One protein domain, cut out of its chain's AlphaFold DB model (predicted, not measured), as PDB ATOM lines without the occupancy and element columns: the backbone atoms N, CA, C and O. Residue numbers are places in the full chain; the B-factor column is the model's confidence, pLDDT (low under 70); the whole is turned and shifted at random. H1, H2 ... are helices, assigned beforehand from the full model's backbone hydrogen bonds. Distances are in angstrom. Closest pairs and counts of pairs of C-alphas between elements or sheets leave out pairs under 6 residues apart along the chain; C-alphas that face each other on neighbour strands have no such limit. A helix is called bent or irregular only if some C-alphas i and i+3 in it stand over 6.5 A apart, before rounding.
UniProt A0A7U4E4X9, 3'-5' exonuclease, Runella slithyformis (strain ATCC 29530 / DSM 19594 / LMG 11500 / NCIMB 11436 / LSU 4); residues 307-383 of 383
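Overview. This is residues 307 to 383 of the 383 residues of the protein "3'-5' exonuclease" of Runella slithyformis (strain ATCC 29530 / DSM 19594 / LMG 11500 / NCIMB 11436 / LSU 4) (UniProt A0A7U4E4X9). One long, gently bent helix, H1, makes the longest axis, and three shorter helices are gathered on one side of it: H3 packs on its first arm, while H2 and H4 pack on its second arm, which H4 crosses. After H4, residues 375 to 383 fold back as a tail without a named element. The printed part has 77 residues with four named helices, in the order H1, H2, H3, H4, and no named strand; the class is all helix. The whole is compact, with a radius of gyration of the C-alphas of 11.6 A, and its outline is elongated, spanning 35 by 23 by 22 A.

Along the chain. H1, residues 307 to 332, was assigned as one helix by its hydrogen bonds but is bent: C-alphas 319 and 322 are 6.5 A apart. Its arm H1a, residues 307 to 319, begins at C-alpha 307 (138.620, 105.539, 128.549) and is 18.0 A long. Its arm H1b, residues 322 to 332, is 15.0 A long and ends at C-alpha 332 (116.250, 103.876, 155.373). H2 is residues 337 to 340. H3, residues 343 to 351, measures 12.1 A. H4, residues 362 to 374, measures 18.5 A and ends at C-alpha 374 (124.844, 92.418, 153.878).

Arrangement. H1 is the hub, touching three helices; its arms stand at a shallow tilt of 31 degrees. H1b touches H4, the closest C-alphas being those of Ile 324 and Ala 371, 5.5 A; at 73 degrees they are only just about perpendicular. H1b touches H2, closest at the C-alphas of Glu 329 and Ala 337, 5.2 A. H1a, with residues 313 to 317 alone, touches H3 at a steep tilt of 57 degrees, opposite ways; the C-alphas of Tyr 313 and Ile 350 are closest, 6.3 A. H3 and H4 are apart. In H1a, H1b, H3 and H4 every O i to N i+4 pair is within hydrogen-bond range; H2 is too short for one.

Size, cuts and confidence. The C-alphas farthest apart, those of Gln 307 and Tyr 332, are 35.0 A apart. The printed part has no cut and no long link. Mean pLDDT of the printed part is 95.0, and no printed residue is under 70.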
ATOM      1  N   GLN A 307     139.519 106.666 128.799       91.00
ATOM      2  CA  GLN A 307     138.620 105.539 128.549       91.00
ATOM      3  C   GLN A 307     138.783 104.439 129.605       91.00
ATOM      4  O   GLN A 307     137.785 103.931 130.122       91.00
ATOM      5  N   ARG A 308     140.023 104.102 129.988       89.88
ATOM      6  CA  ARG A 308     140.297 103.141 131.071       89.88
ATOM      7  C   ARG A 308     139.747 103.626 132.415       89.88
ATOM      8  O   ARG A 308     139.079 102.852 133.101       89.88
ATOM      9  N   LYS A 309     139.969 104.895 132.773       90.19
ATOM     10  CA  LYS A 309     139.444 105.516 134.003       90.19
ATOM     11  C   LYS A 309     137.914 105.525 134.018       90.19
ATOM     12  O   LYS A 309     137.331 105.079 135.000       90.19
ATOM     13  N   ALA A 310     137.270 105.938 132.928       91.56
ATOM     14  CA  ALA A 310     135.813 105.953 132.797       91.56
ATOM     15  C   ALA A 310     135.212 104.541 132.882       91.56
ATOM     16  O   ALA A 310     134.222 104.325 133.574       91.56
ATOM     17  N   THR A 311     135.848 103.555 132.243       94.00
ATOM     18  CA  THR A 311     135.423 102.150 132.316       94.00
ATOM     19  C   THR A 311     135.546 101.610 133.741       94.00
ATOM     20  O   THR A 311     134.604 101.006 134.255       94.00
ATOM     21  N   ARG A 312     136.679 101.868 134.417       92.75
ATOM     22  CA  ARG A 312     136.880 101.511 135.833       92.75
ATOM     23  C   ARG A 312     135.826 102.172 136.719       92.75
ATOM     24  O   ARG A 312     135.244 101.486 137.554       92.75
ATOM     25  N   TYR A 313     135.572 103.462 136.512       94.75
ATOM     26  CA  TYR A 313     134.575 104.219 137.258       94.75
ATOM     27  C   TYR A 313     133.183 103.620 137.102       94.75
ATOM     28  O   TYR A 313     132.567 103.256 138.098       94.75
ATOM     29  N   ASN A 314     132.718 103.439 135.864       95.19
ATOM     30  CA  ASN A 314     131.391 102.894 135.594       95.19
ATOM     31  C   ASN A 314     131.236 101.491 136.185       95.19
ATOM     32  O   ASN A 314     130.230 101.213 136.827       95.19
ATOM     33  N   ARG A 315     132.257 100.634 136.058       96.19
ATOM     34  CA  ARG A 315     132.241  99.290 136.646       96.19
ATOM     35  C   ARG A 315     132.098  99.330 138.170       96.19
ATOM     36  O   ARG A 315     131.254  98.626 138.712       96.19
ATOM     37  N   LEU A 316     132.919 100.123 138.863       97.00
ATOM     38  CA  LEU A 316     132.868 100.221 140.327       97.00
ATOM     39  C   LEU A 316     131.568 100.878 140.799       97.00
ATOM     40  O   LEU A 316     130.947 100.412 141.749       97.00
ATOM     41  N   ARG A 317     131.107 101.918 140.105       96.44
ATOM     42  CA  ARG A 317     129.831 102.567 140.399       96.44
ATOM     43  C   ARG A 317     128.661 101.585 140.272       96.44
ATOM     44  O   ARG A 317     127.867 101.502 141.199       96.44
ATOM     45  N   GLU A 318     128.567 100.843 139.170       97.12
ATOM     46  CA  GLU A 318     127.446  99.926 138.900       97.12
ATOM     47  C   GLU A 318     127.467  98.661 139.769       97.12
ATOM     48  O   GLU A 318     126.409  98.197 140.184       97.12
ATOM     49  N   HIS A 319     128.645  98.100 140.064       96.75
ATOM     50  CA  HIS A 319     128.744  96.805 140.751       96.75
ATOM     51  C   HIS A 319     129.086  96.883 142.244       96.75
ATOM     52  O   HIS A 319     128.903  95.890 142.939       96.75
ATOM     53  N   VAL A 320     129.566  98.025 142.747       97.06
ATOM     54  CA  VAL A 320     129.908  98.207 144.171       97.06
ATOM     55  C   VAL A 320     128.965  99.218 144.812       97.06
ATOM     56  O   VAL A 320     128.168  98.874 145.681       97.06
ATOM     57  N   PHE A 321     129.008 100.471 144.357       97.38
ATOM     58  CA  PHE A 321     128.360 101.566 145.081       97.38
ATOM     59  C   PHE A 321     126.854 101.676 144.837       97.38
ATOM     60  O   PHE A 321     126.119 102.009 145.761       97.38
ATOM     61  N   LEU A 322     126.365 101.393 143.625       97.00
ATOM     62  CA  LEU A 322     124.933 101.463 143.332       97.00
ATOM     63  C   LEU A 322     124.121 100.369 144.056       97.00
ATOM     64  O   LEU A 322     123.068 100.709 144.594       97.00
ATOM     65  N   PRO A 323     124.581  99.105 144.158       98.19
ATOM     66  CA  PRO A 323     123.934  98.100 145.000       98.19
ATOM     67  C   PRO A 323     123.899  98.497 146.480       98.19
ATOM     68  O   PRO A 323     122.836  98.436 147.091       98.19
ATOM     69  N   ILE A 324     125.021  98.984 147.027       98.06
ATOM     70  CA  ILE A 324     125.088  99.515 148.400       98.06
ATOM     71  C   ILE A 324     124.061 100.634 148.589       98.06
ATOM     72  O   ILE A 324     123.290 100.620 149.543       98.06
ATOM     73  N   LYS A 325     124.010 101.587 147.652       97.12
ATOM     74  CA  LYS A 325     123.063 102.700 147.702       97.12
ATOM     75  C   LYS A 325     121.614 102.215 147.698       97.12
ATOM     76  O   LYS A 325     120.856 102.651 148.552       97.12
ATOM     77  N   ARG A 326     121.251 101.278 146.814       97.56
ATOM     78  CA  ARG A 326     119.902 100.683 146.765       97.56
ATOM     79  C   ARG A 326     119.525  99.988 148.069       97.56
ATOM     80  O   ARG A 326     118.419 100.178 148.554       97.56
ATOM     81  N   TRP A 327     120.451  99.253 148.680       98.25
ATOM     82  CA  TRP A 327     120.209  98.633 149.985       98.25
ATOM     83  C   TRP A 327     119.922  99.680 151.073       98.25
ATOM     84  O   TRP A 327     119.013  99.510 151.885       98.25
ATOM     85  N   ILE A 328     120.646 100.806 151.064       97.50
ATOM     86  CA  ILE A 328     120.385 101.928 151.980       97.50
ATOM     87  C   ILE A 328     119.008 102.552 151.686       97.50
ATOM     88  O   ILE A 328     118.286 102.880 152.626       97.50
ATOM     89  N   GLU A 329     118.624 102.696 150.412       96.62
ATOM     90  CA  GLU A 329     117.304 103.208 150.001       96.62
ATOM     91  C   GLU A 329     116.173 102.317 150.525       96.62
ATOM     92  O   GLU A 329     115.224 102.825 151.120       96.62
ATOM     93  N   GLU A 330     116.295 100.998 150.363       97.06
ATOM     94  CA  GLU A 330     115.315 100.014 150.836       97.06
ATOM     95  C   GLU A 330     115.174 100.027 152.364       97.06
ATOM     96  O   GLU A 330     114.063  99.930 152.887       97.06
ATOM     97  N   LYS A 331     116.288 100.177 153.091       96.12
ATOM     98  CA  LYS A 331     116.298 100.119 154.558       96.12
ATOM     99  C   LYS A 331     115.911 101.437 155.232       96.12
ATOM    100  O   LYS A 331     115.243 101.420 156.265       96.12
ATOM    101  N   TYR A 332     116.350 102.576 154.695       95.50
ATOM    102  CA  TYR A 332     116.250 103.876 155.373       95.50
ATOM    103  C   TYR A 332     115.411 104.922 154.636       95.50
ATOM    104  O   TYR A 332     115.071 105.941 155.252       95.50
ATOM    105  N   GLY A 333     115.066 104.667 153.371       95.06
ATOM    106  CA  GLY A 333     114.256 105.527 152.513       95.06
ATOM    107  C   GLY A 333     115.031 106.126 151.333       95.06
ATOM    108  O   GLY A 333     116.231 106.404 151.407       95.06
ATOM    109  N   ALA A 334     114.315 106.360 150.229       92.88
ATOM    110  CA  ALA A 334     114.883 106.782 148.943       92.88
ATOM    111  C   ALA A 334     115.618 108.135 148.981       92.88
ATOM    112  O   ALA A 334     116.538 108.366 148.202       92.88
ATOM    113  N   HIS A 335     115.239 109.032 149.893       93.19
ATOM    114  CA  HIS A 335     115.846 110.365 150.007       93.19
ATOM    115  C   HIS A 335     116.985 110.410 151.030       93.19
ATOM    116  O   HIS A 335     117.808 111.324 150.999       93.19
ATOM    117  N   PHE A 336     117.084 109.394 151.890       94.19
ATOM    118  CA  PHE A 336     118.179 109.248 152.841       94.19
ATOM    119  C   PHE A 336     119.459 108.746 152.162       94.19
ATOM    120  O   PHE A 336     120.538 109.289 152.391       94.19
ATOM    121  N   ALA A 337     119.371 107.747 151.281       94.12
ATOM    122  CA  ALA A 337     120.570 107.133 150.707       94.12
ATOM    123  C   ALA A 337     121.458 108.079 149.878       94.12
ATOM    124  O   ALA A 337     122.676 108.012 150.038       94.12
ATOM    125  N   PRO A 338     120.926 108.993 149.036       91.69
ATOM    126  CA  PRO A 338     121.755 109.976 148.340       91.69
ATOM    127  C   PRO A 338     122.494 110.929 149.282       91.69
ATOM    128  O   PRO A 338     123.525 111.472 148.892       91.69
ATOM    129  N   TYR A 339     121.978 111.120 150.497       89.50
ATOM    130  CA  TYR A 339     122.611 111.932 151.527       89.50
ATOM    131  C   TYR A 339     123.720 111.177 152.277       89.50
ATOM    132  O   TYR A 339     124.717 111.778 152.666       89.50
ATOM    133  N   ILE A 340     123.583 109.859 152.451       92.94
ATOM    134  CA  ILE A 340     124.633 109.005 153.038       92.94
ATOM    135  C   ILE A 340     125.752 108.712 152.043       92.94
ATOM    136  O   ILE A 340     126.925 108.782 152.391       92.94
ATOM    137  N   LEU A 341     125.387 108.382 150.806       94.06
ATOM    138  CA  LEU A 341     126.307 108.007 149.744       94.06
ATOM    139  C   LEU A 341     126.001 108.835 148.489       94.06
ATOM    140  O   LEU A 341     125.281 108.429 147.561       94.06
ATOM    141  N   SER A 342     126.539 110.053 148.502       93.88
ATOM    142  CA  SER A 342     126.382 111.022 147.422       93.88
ATOM    143  C   SER A 342     127.185 110.617 146.180       93.88
ATOM    144  O   SER A 342     128.150 109.856 146.253       93.88
ATOM    145  N   ASN A 343     126.808 111.147 145.012       93.62
ATOM    146  CA  ASN A 343     127.564 110.903 143.778       93.62
ATOM    147  C   ASN A 343     128.989 111.477 143.848       93.62
ATOM    148  O   ASN A 343     129.895 110.921 143.229       93.62
ATOM    149  N   GLU A 344     129.184 112.564 144.597       93.81
ATOM    150  CA  GLU A 344     130.498 113.158 144.849       93.81
ATOM    151  C   GLU A 344     131.356 112.206 145.685       93.81
ATOM    152  O   GLU A 344     132.418 111.800 145.228       93.81
ATOM    153  N   THR A 345     130.835 111.727 146.819       94.44
ATOM    154  CA  THR A 345     131.513 110.750 147.686       94.44
ATOM    155  C   THR A 345     131.890 109.481 146.922       94.44
ATOM    156  O   THR A 345     133.029 109.032 147.004       94.44
ATOM    157  N   ILE A 346     130.968 108.924 146.123       95.50
ATOM    158  CA  ILE A 346     131.253 107.768 145.255       95.50
ATOM    159  C   ILE A 346     132.407 108.087 144.301       95.50
ATOM    160  O   ILE A 346     133.299 107.264 144.101       95.50
ATOM    161  N   SER A 347     132.389 109.275 143.697       94.75
ATOM    162  CA  SER A 347     133.403 109.659 142.720       94.75
ATOM    163  C   SER A 347     134.778 109.826 143.356       94.75
ATOM    164  O   SER A 347     135.737 109.274 142.820       94.75
ATOM    165  N   SER A 348     134.859 110.472 144.519       94.62
ATOM    166  CA  SER A 348     136.096 110.635 145.286       94.62
ATOM    167  C   SER A 348     136.663 109.298 145.773       94.62
ATOM    168  O   SER A 348     137.859 109.058 145.624       94.62
ATOM    169  N   LEU A 349     135.819 108.375 146.255       95.44
ATOM    170  CA  LEU A 349     136.252 107.025 146.651       95.44
ATOM    171  C   LEU A 349     136.812 106.228 145.462       95.44
ATOM    172  O   LEU A 349     137.851 105.580 145.564       95.44
ATOM    173  N   ILE A 350     136.150 106.279 144.301       95.38
ATOM    174  CA  ILE A 350     136.610 105.584 143.087       95.38
ATOM    175  C   ILE A 350     137.918 106.184 142.552       95.38
ATOM    176  O   ILE A 350     138.795 105.448 142.069       95.38
ATOM    177  N   ALA A 351     138.026 107.512 142.590       92.69
ATOM    178  CA  ALA A 351     139.222 108.242 142.194       92.69
ATOM    179  C   ALA A 351     140.399 107.971 143.145       92.69
ATOM    180  O   ALA A 351     141.541 107.965 142.689       92.69
ATOM    181  N   GLY A 352     140.112 107.632 144.406       93.00
ATOM    182  CA  GLY A 352     141.105 107.482 145.468       93.00
ATOM    183  C   GLY A 352     141.477 108.814 146.119       93.00
ATOM    184  O   GLY A 352     142.523 108.896 146.753       93.00
ATOM    185  N   ASP A 353     140.641 109.842 145.946       93.50
ATOM    186  CA  ASP A 353     140.830 111.169 146.541       93.50
ATOM    187  C   ASP A 353     140.569 111.145 148.053       93.50
ATOM    188  O   ASP A 353     141.126 111.952 148.792       93.50
ATOM    189  N   ILE A 354     139.708 110.223 148.495       95.12
ATOM    190  CA  ILE A 354     139.398 109.954 149.898       95.12
ATOM    191  C   ILE A 354     139.276 108.449 150.115       95.12
ATOM    192  O   ILE A 354     138.924 107.698 149.199       95.12
ATOM    193  N   LYS A 355     139.485 108.025 151.355       95.81
ATOM    194  CA  LYS A 355     139.144 106.696 151.859       95.81
ATOM    195  C   LYS A 355     137.788 106.689 152.551       95.81
ATOM    196  O   LYS A 355     137.291 107.720 153.001       95.81
ATOM    197  N   LEU A 356     137.199 105.508 152.715       94.25
ATOM    198  CA  LEU A 356     135.954 105.331 153.463       94.25
ATOM    199  C   LEU A 356     136.119 105.740 154.931       94.25
ATOM    200  O   LEU A 356     135.206 106.317 155.512       94.25
ATOM    201  N   SER A 357     137.300 105.510 155.506       93.31
ATOM    202  CA  SER A 357     137.674 105.983 156.843       93.31
ATOM    203  C   SER A 357     137.672 107.516 156.979       93.31
ATOM    204  O   SER A 357     137.483 108.025 158.086       93.31
ATOM    205  N   GLU A 358     137.800 108.249 155.871       92.75
ATOM    206  CA  GLU A 358     137.772 109.718 155.808       92.75
ATOM    207  C   GLU A 358     136.371 110.282 155.514       92.75
ATOM    208  O   GLU A 358     136.154 111.489 155.633       92.75
ATOM    209  N   VAL A 359     135.391 109.436 155.171       91.88
ATOM    210  CA  VAL A 359     134.001 109.872 154.963       91.88
ATOM    211  C   VAL A 359     133.411 110.308 156.301       91.88
ATOM    212  O   VAL A 359     133.235 109.501 157.213       91.88
ATOM    213  N   ALA A 360     133.098 111.593 156.434       88.00
ATOM    214  CA  ALA A 360     132.524 112.156 157.646       88.00
ATOM    215  C   ALA A 360     131.033 112.470 157.461       88.00
ATOM    216  O   ALA A 360     130.672 113.075 156.450       88.00
ATOM    217  N   PRO A 361     130.186 112.188 158.468       92.81
ATOM    218  CA  PRO A 361     130.510 111.622 159.787       92.81
ATOM    219  C   PRO A 361     130.586 110.082 159.836       92.81
ATOM    220  O   PRO A 361     130.101 109.377 158.954       92.81
ATOM    221  N   THR A 362     131.142 109.550 160.933       92.94
ATOM    222  CA  THR A 362     131.420 108.115 161.141       92.94
ATOM    223  C   THR A 362     130.214 107.204 160.913       92.94
ATOM    224  O   THR A 362     130.370 106.112 160.366       92.94
ATOM    225  N   PHE A 363     129.001 107.630 161.282       95.06
ATOM    226  CA  PHE A 363     127.816 106.797 161.068       95.06
ATOM    227  C   PHE A 363     127.566 106.477 159.581       95.06
ATOM    228  O   PHE A 363     127.078 105.389 159.279       95.06
ATOM    229  N   GLN A 364     127.941 107.365 158.648       95.56
ATOM    230  CA  GLN A 364     127.824 107.094 157.211       95.56
ATOM    231  C   GLN A 364     128.728 105.931 156.803       95.56
ATOM    232  O   GLN A 364     128.286 105.029 156.094       95.56
ATOM    233  N   GLN A 365     129.963 105.907 157.314       95.06
ATOM    234  CA  GLN A 365     130.899 104.806 157.088       95.06
ATOM    235  C   GLN A 365     130.302 103.483 157.571       95.06
ATOM    236  O   GLN A 365     130.340 102.483 156.861       95.06
ATOM    237  N   ASN A 366     129.719 103.490 158.771       96.31
ATOM    238  CA  ASN A 366     129.134 102.297 159.374       96.31
ATOM    239  C   ASN A 366     127.952 101.770 158.555       96.31
ATOM    240  O   ASN A 366     127.884 100.569 158.317       96.31
ATOM    241  N   ILE A 367     127.075 102.652 158.062       96.94
ATOM    242  CA  ILE A 367     125.962 102.266 157.180       96.94
ATOM    243  C   ILE A 367     126.486 101.676 155.863       96.94
ATOM    244  O   ILE A 367     125.969 100.662 155.398       96.94
ATOM    245  N   ILE A 368     127.523 102.274 155.267       96.94
ATOM    246  CA  ILE A 368     128.136 101.770 154.028       96.94
ATOM    247  C   ILE A 368     128.760 100.384 154.252       96.94
ATOM    248  O   ILE A 368     128.551  99.486 153.437       96.94
ATOM    249  N   ARG A 369     129.484 100.184 155.364       97.31
ATOM    250  CA  ARG A 369     130.074  98.885 155.731       97.31
ATOM    251  C   ARG A 369     129.007  97.829 156.005       97.31
ATOM    252  O   ARG A 369     129.131  96.711 155.515       97.31
ATOM    253  N   GLU A 370     127.947  98.187 156.727       97.88
ATOM    254  CA  GLU A 370     126.818  97.292 156.993       97.88
ATOM    255  C   GLU A 370     126.159  96.838 155.683       97.88
ATOM    256  O   GLU A 370     125.949  95.643 155.473       97.88
ATOM    257  N   ALA A 371     125.898  97.775 154.769       97.88
ATOM    258  CA  ALA A 371     125.327  97.487 153.458       97.88
ATOM    259  C   ALA A 371     126.234  96.571 152.620       97.88
ATOM    260  O   ALA A 371     125.768  95.595 152.032       97.88
ATOM    261  N   ALA A 372     127.538  96.858 152.580       97.69
ATOM    262  CA  ALA A 372     128.511  96.044 151.856       97.69
ATOM    263  C   ALA A 372     128.580  94.614 152.409       97.69
ATOM    264  O   ALA A 372     128.535  93.652 151.641       97.69
ATOM    265  N   GLN A 373     128.603  94.468 153.738       97.94
ATOM    266  CA  GLN A 373     128.587  93.169 154.407       97.94
ATOM    267  C   GLN A 373     127.298  92.395 154.104       97.94
ATOM    268  O   GLN A 373     127.364  91.216 153.762       97.94
ATOM    269  N   ALA A 374     126.133  93.046 154.173       98.00
ATOM    270  CA  ALA A 374     124.844  92.418 153.878       98.00
ATOM    271  C   ALA A 374     124.742  91.913 152.427       98.00
ATOM    272  O   ALA A 374     124.079  90.909 152.165       98.00
ATOM    273  N   LEU A 375     125.412  92.589 151.490       97.88
ATOM    274  CA  LEU A 375     125.432  92.243 150.067       97.88
ATOM    275  C   LEU A 375     126.611  91.339 149.661       97.88
ATOM    276  O   LEU A 375     126.708  90.980 148.488       97.88
ATOM    277  N   ASN A 376     127.500  90.969 150.593       97.69
ATOM    278  CA  ASN A 376     128.773  90.290 150.311       97.69
ATOM    279  C   ASN A 376     129.635  91.021 149.259       97.69
ATOM    280  O   ASN A 376     130.254  90.394 148.396       97.69
ATOM    281  N   ILE A 377     129.662  92.354 149.313       97.62
ATOM    282  CA  ILE A 377     130.480  93.200 148.438       97.62
ATOM    283  C   ILE A 377     131.790  93.534 149.152       97.62
ATOM    284  O   ILE A 377     131.786  94.114 150.236       97.62
ATOM    285  N   ASP A 378     132.917  93.204 148.524       96.12
ATOM    286  CA  ASP A 378     134.238  93.583 149.023       96.12
ATOM    287  C   ASP A 378     134.515  95.069 148.753       96.12
ATOM    288  O   ASP A 378     134.574  95.517 147.603       96.12
ATOM    289  N   ILE A 379     134.690  95.827 149.834       96.06
ATOM    290  CA  ILE A 379     135.034  97.253 149.819       96.06
ATOM    291  C   ILE A 379     136.434  97.534 150.385       96.06
ATOM    292  O   ILE A 379     136.792  98.696 150.552       96.06
ATOM    293  N   SER A 380     137.252  96.504 150.632       94.44
ATOM    294  CA  SER A 380     138.599  96.638 151.219       94.44
ATOM    295  C   SER A 380     139.525  97.567 150.427       94.44
ATOM    296  O   SER A 380     140.377  98.241 151.001       94.44
ATOM    297  N   ALA A 381     139.323  97.661 149.111       93.25
ATOM    298  CA  ALA A 381     140.064  98.564 148.234       93.25
ATOM    299  C   ALA A 381     139.803 100.061 148.501       93.25
ATOM    300  O   ALA A 381     140.515 100.896 147.942       93.25
ATOM    301  N   PHE A 382     138.789 100.400 149.303       94.31
ATOM    302  CA  PHE A 382     138.375 101.773 149.598       94.31
ATOM    303  C   PHE A 382     138.597 102.178 151.064       94.31
ATOM    304  O   PHE A 382     138.207 103.284 151.426       94.31
ATOM    305  N   GLU A 383     139.180 101.319 151.906       90.38
ATOM    306  CA  GLU A 383     139.362 101.572 153.352       90.38
ATOM    307  C   GLU A 383     140.526 102.517 153.712       90.38
ATOM    308  O   GLU A 383     141.606 102.502 153.060       90.38
TER     309      GLU A 383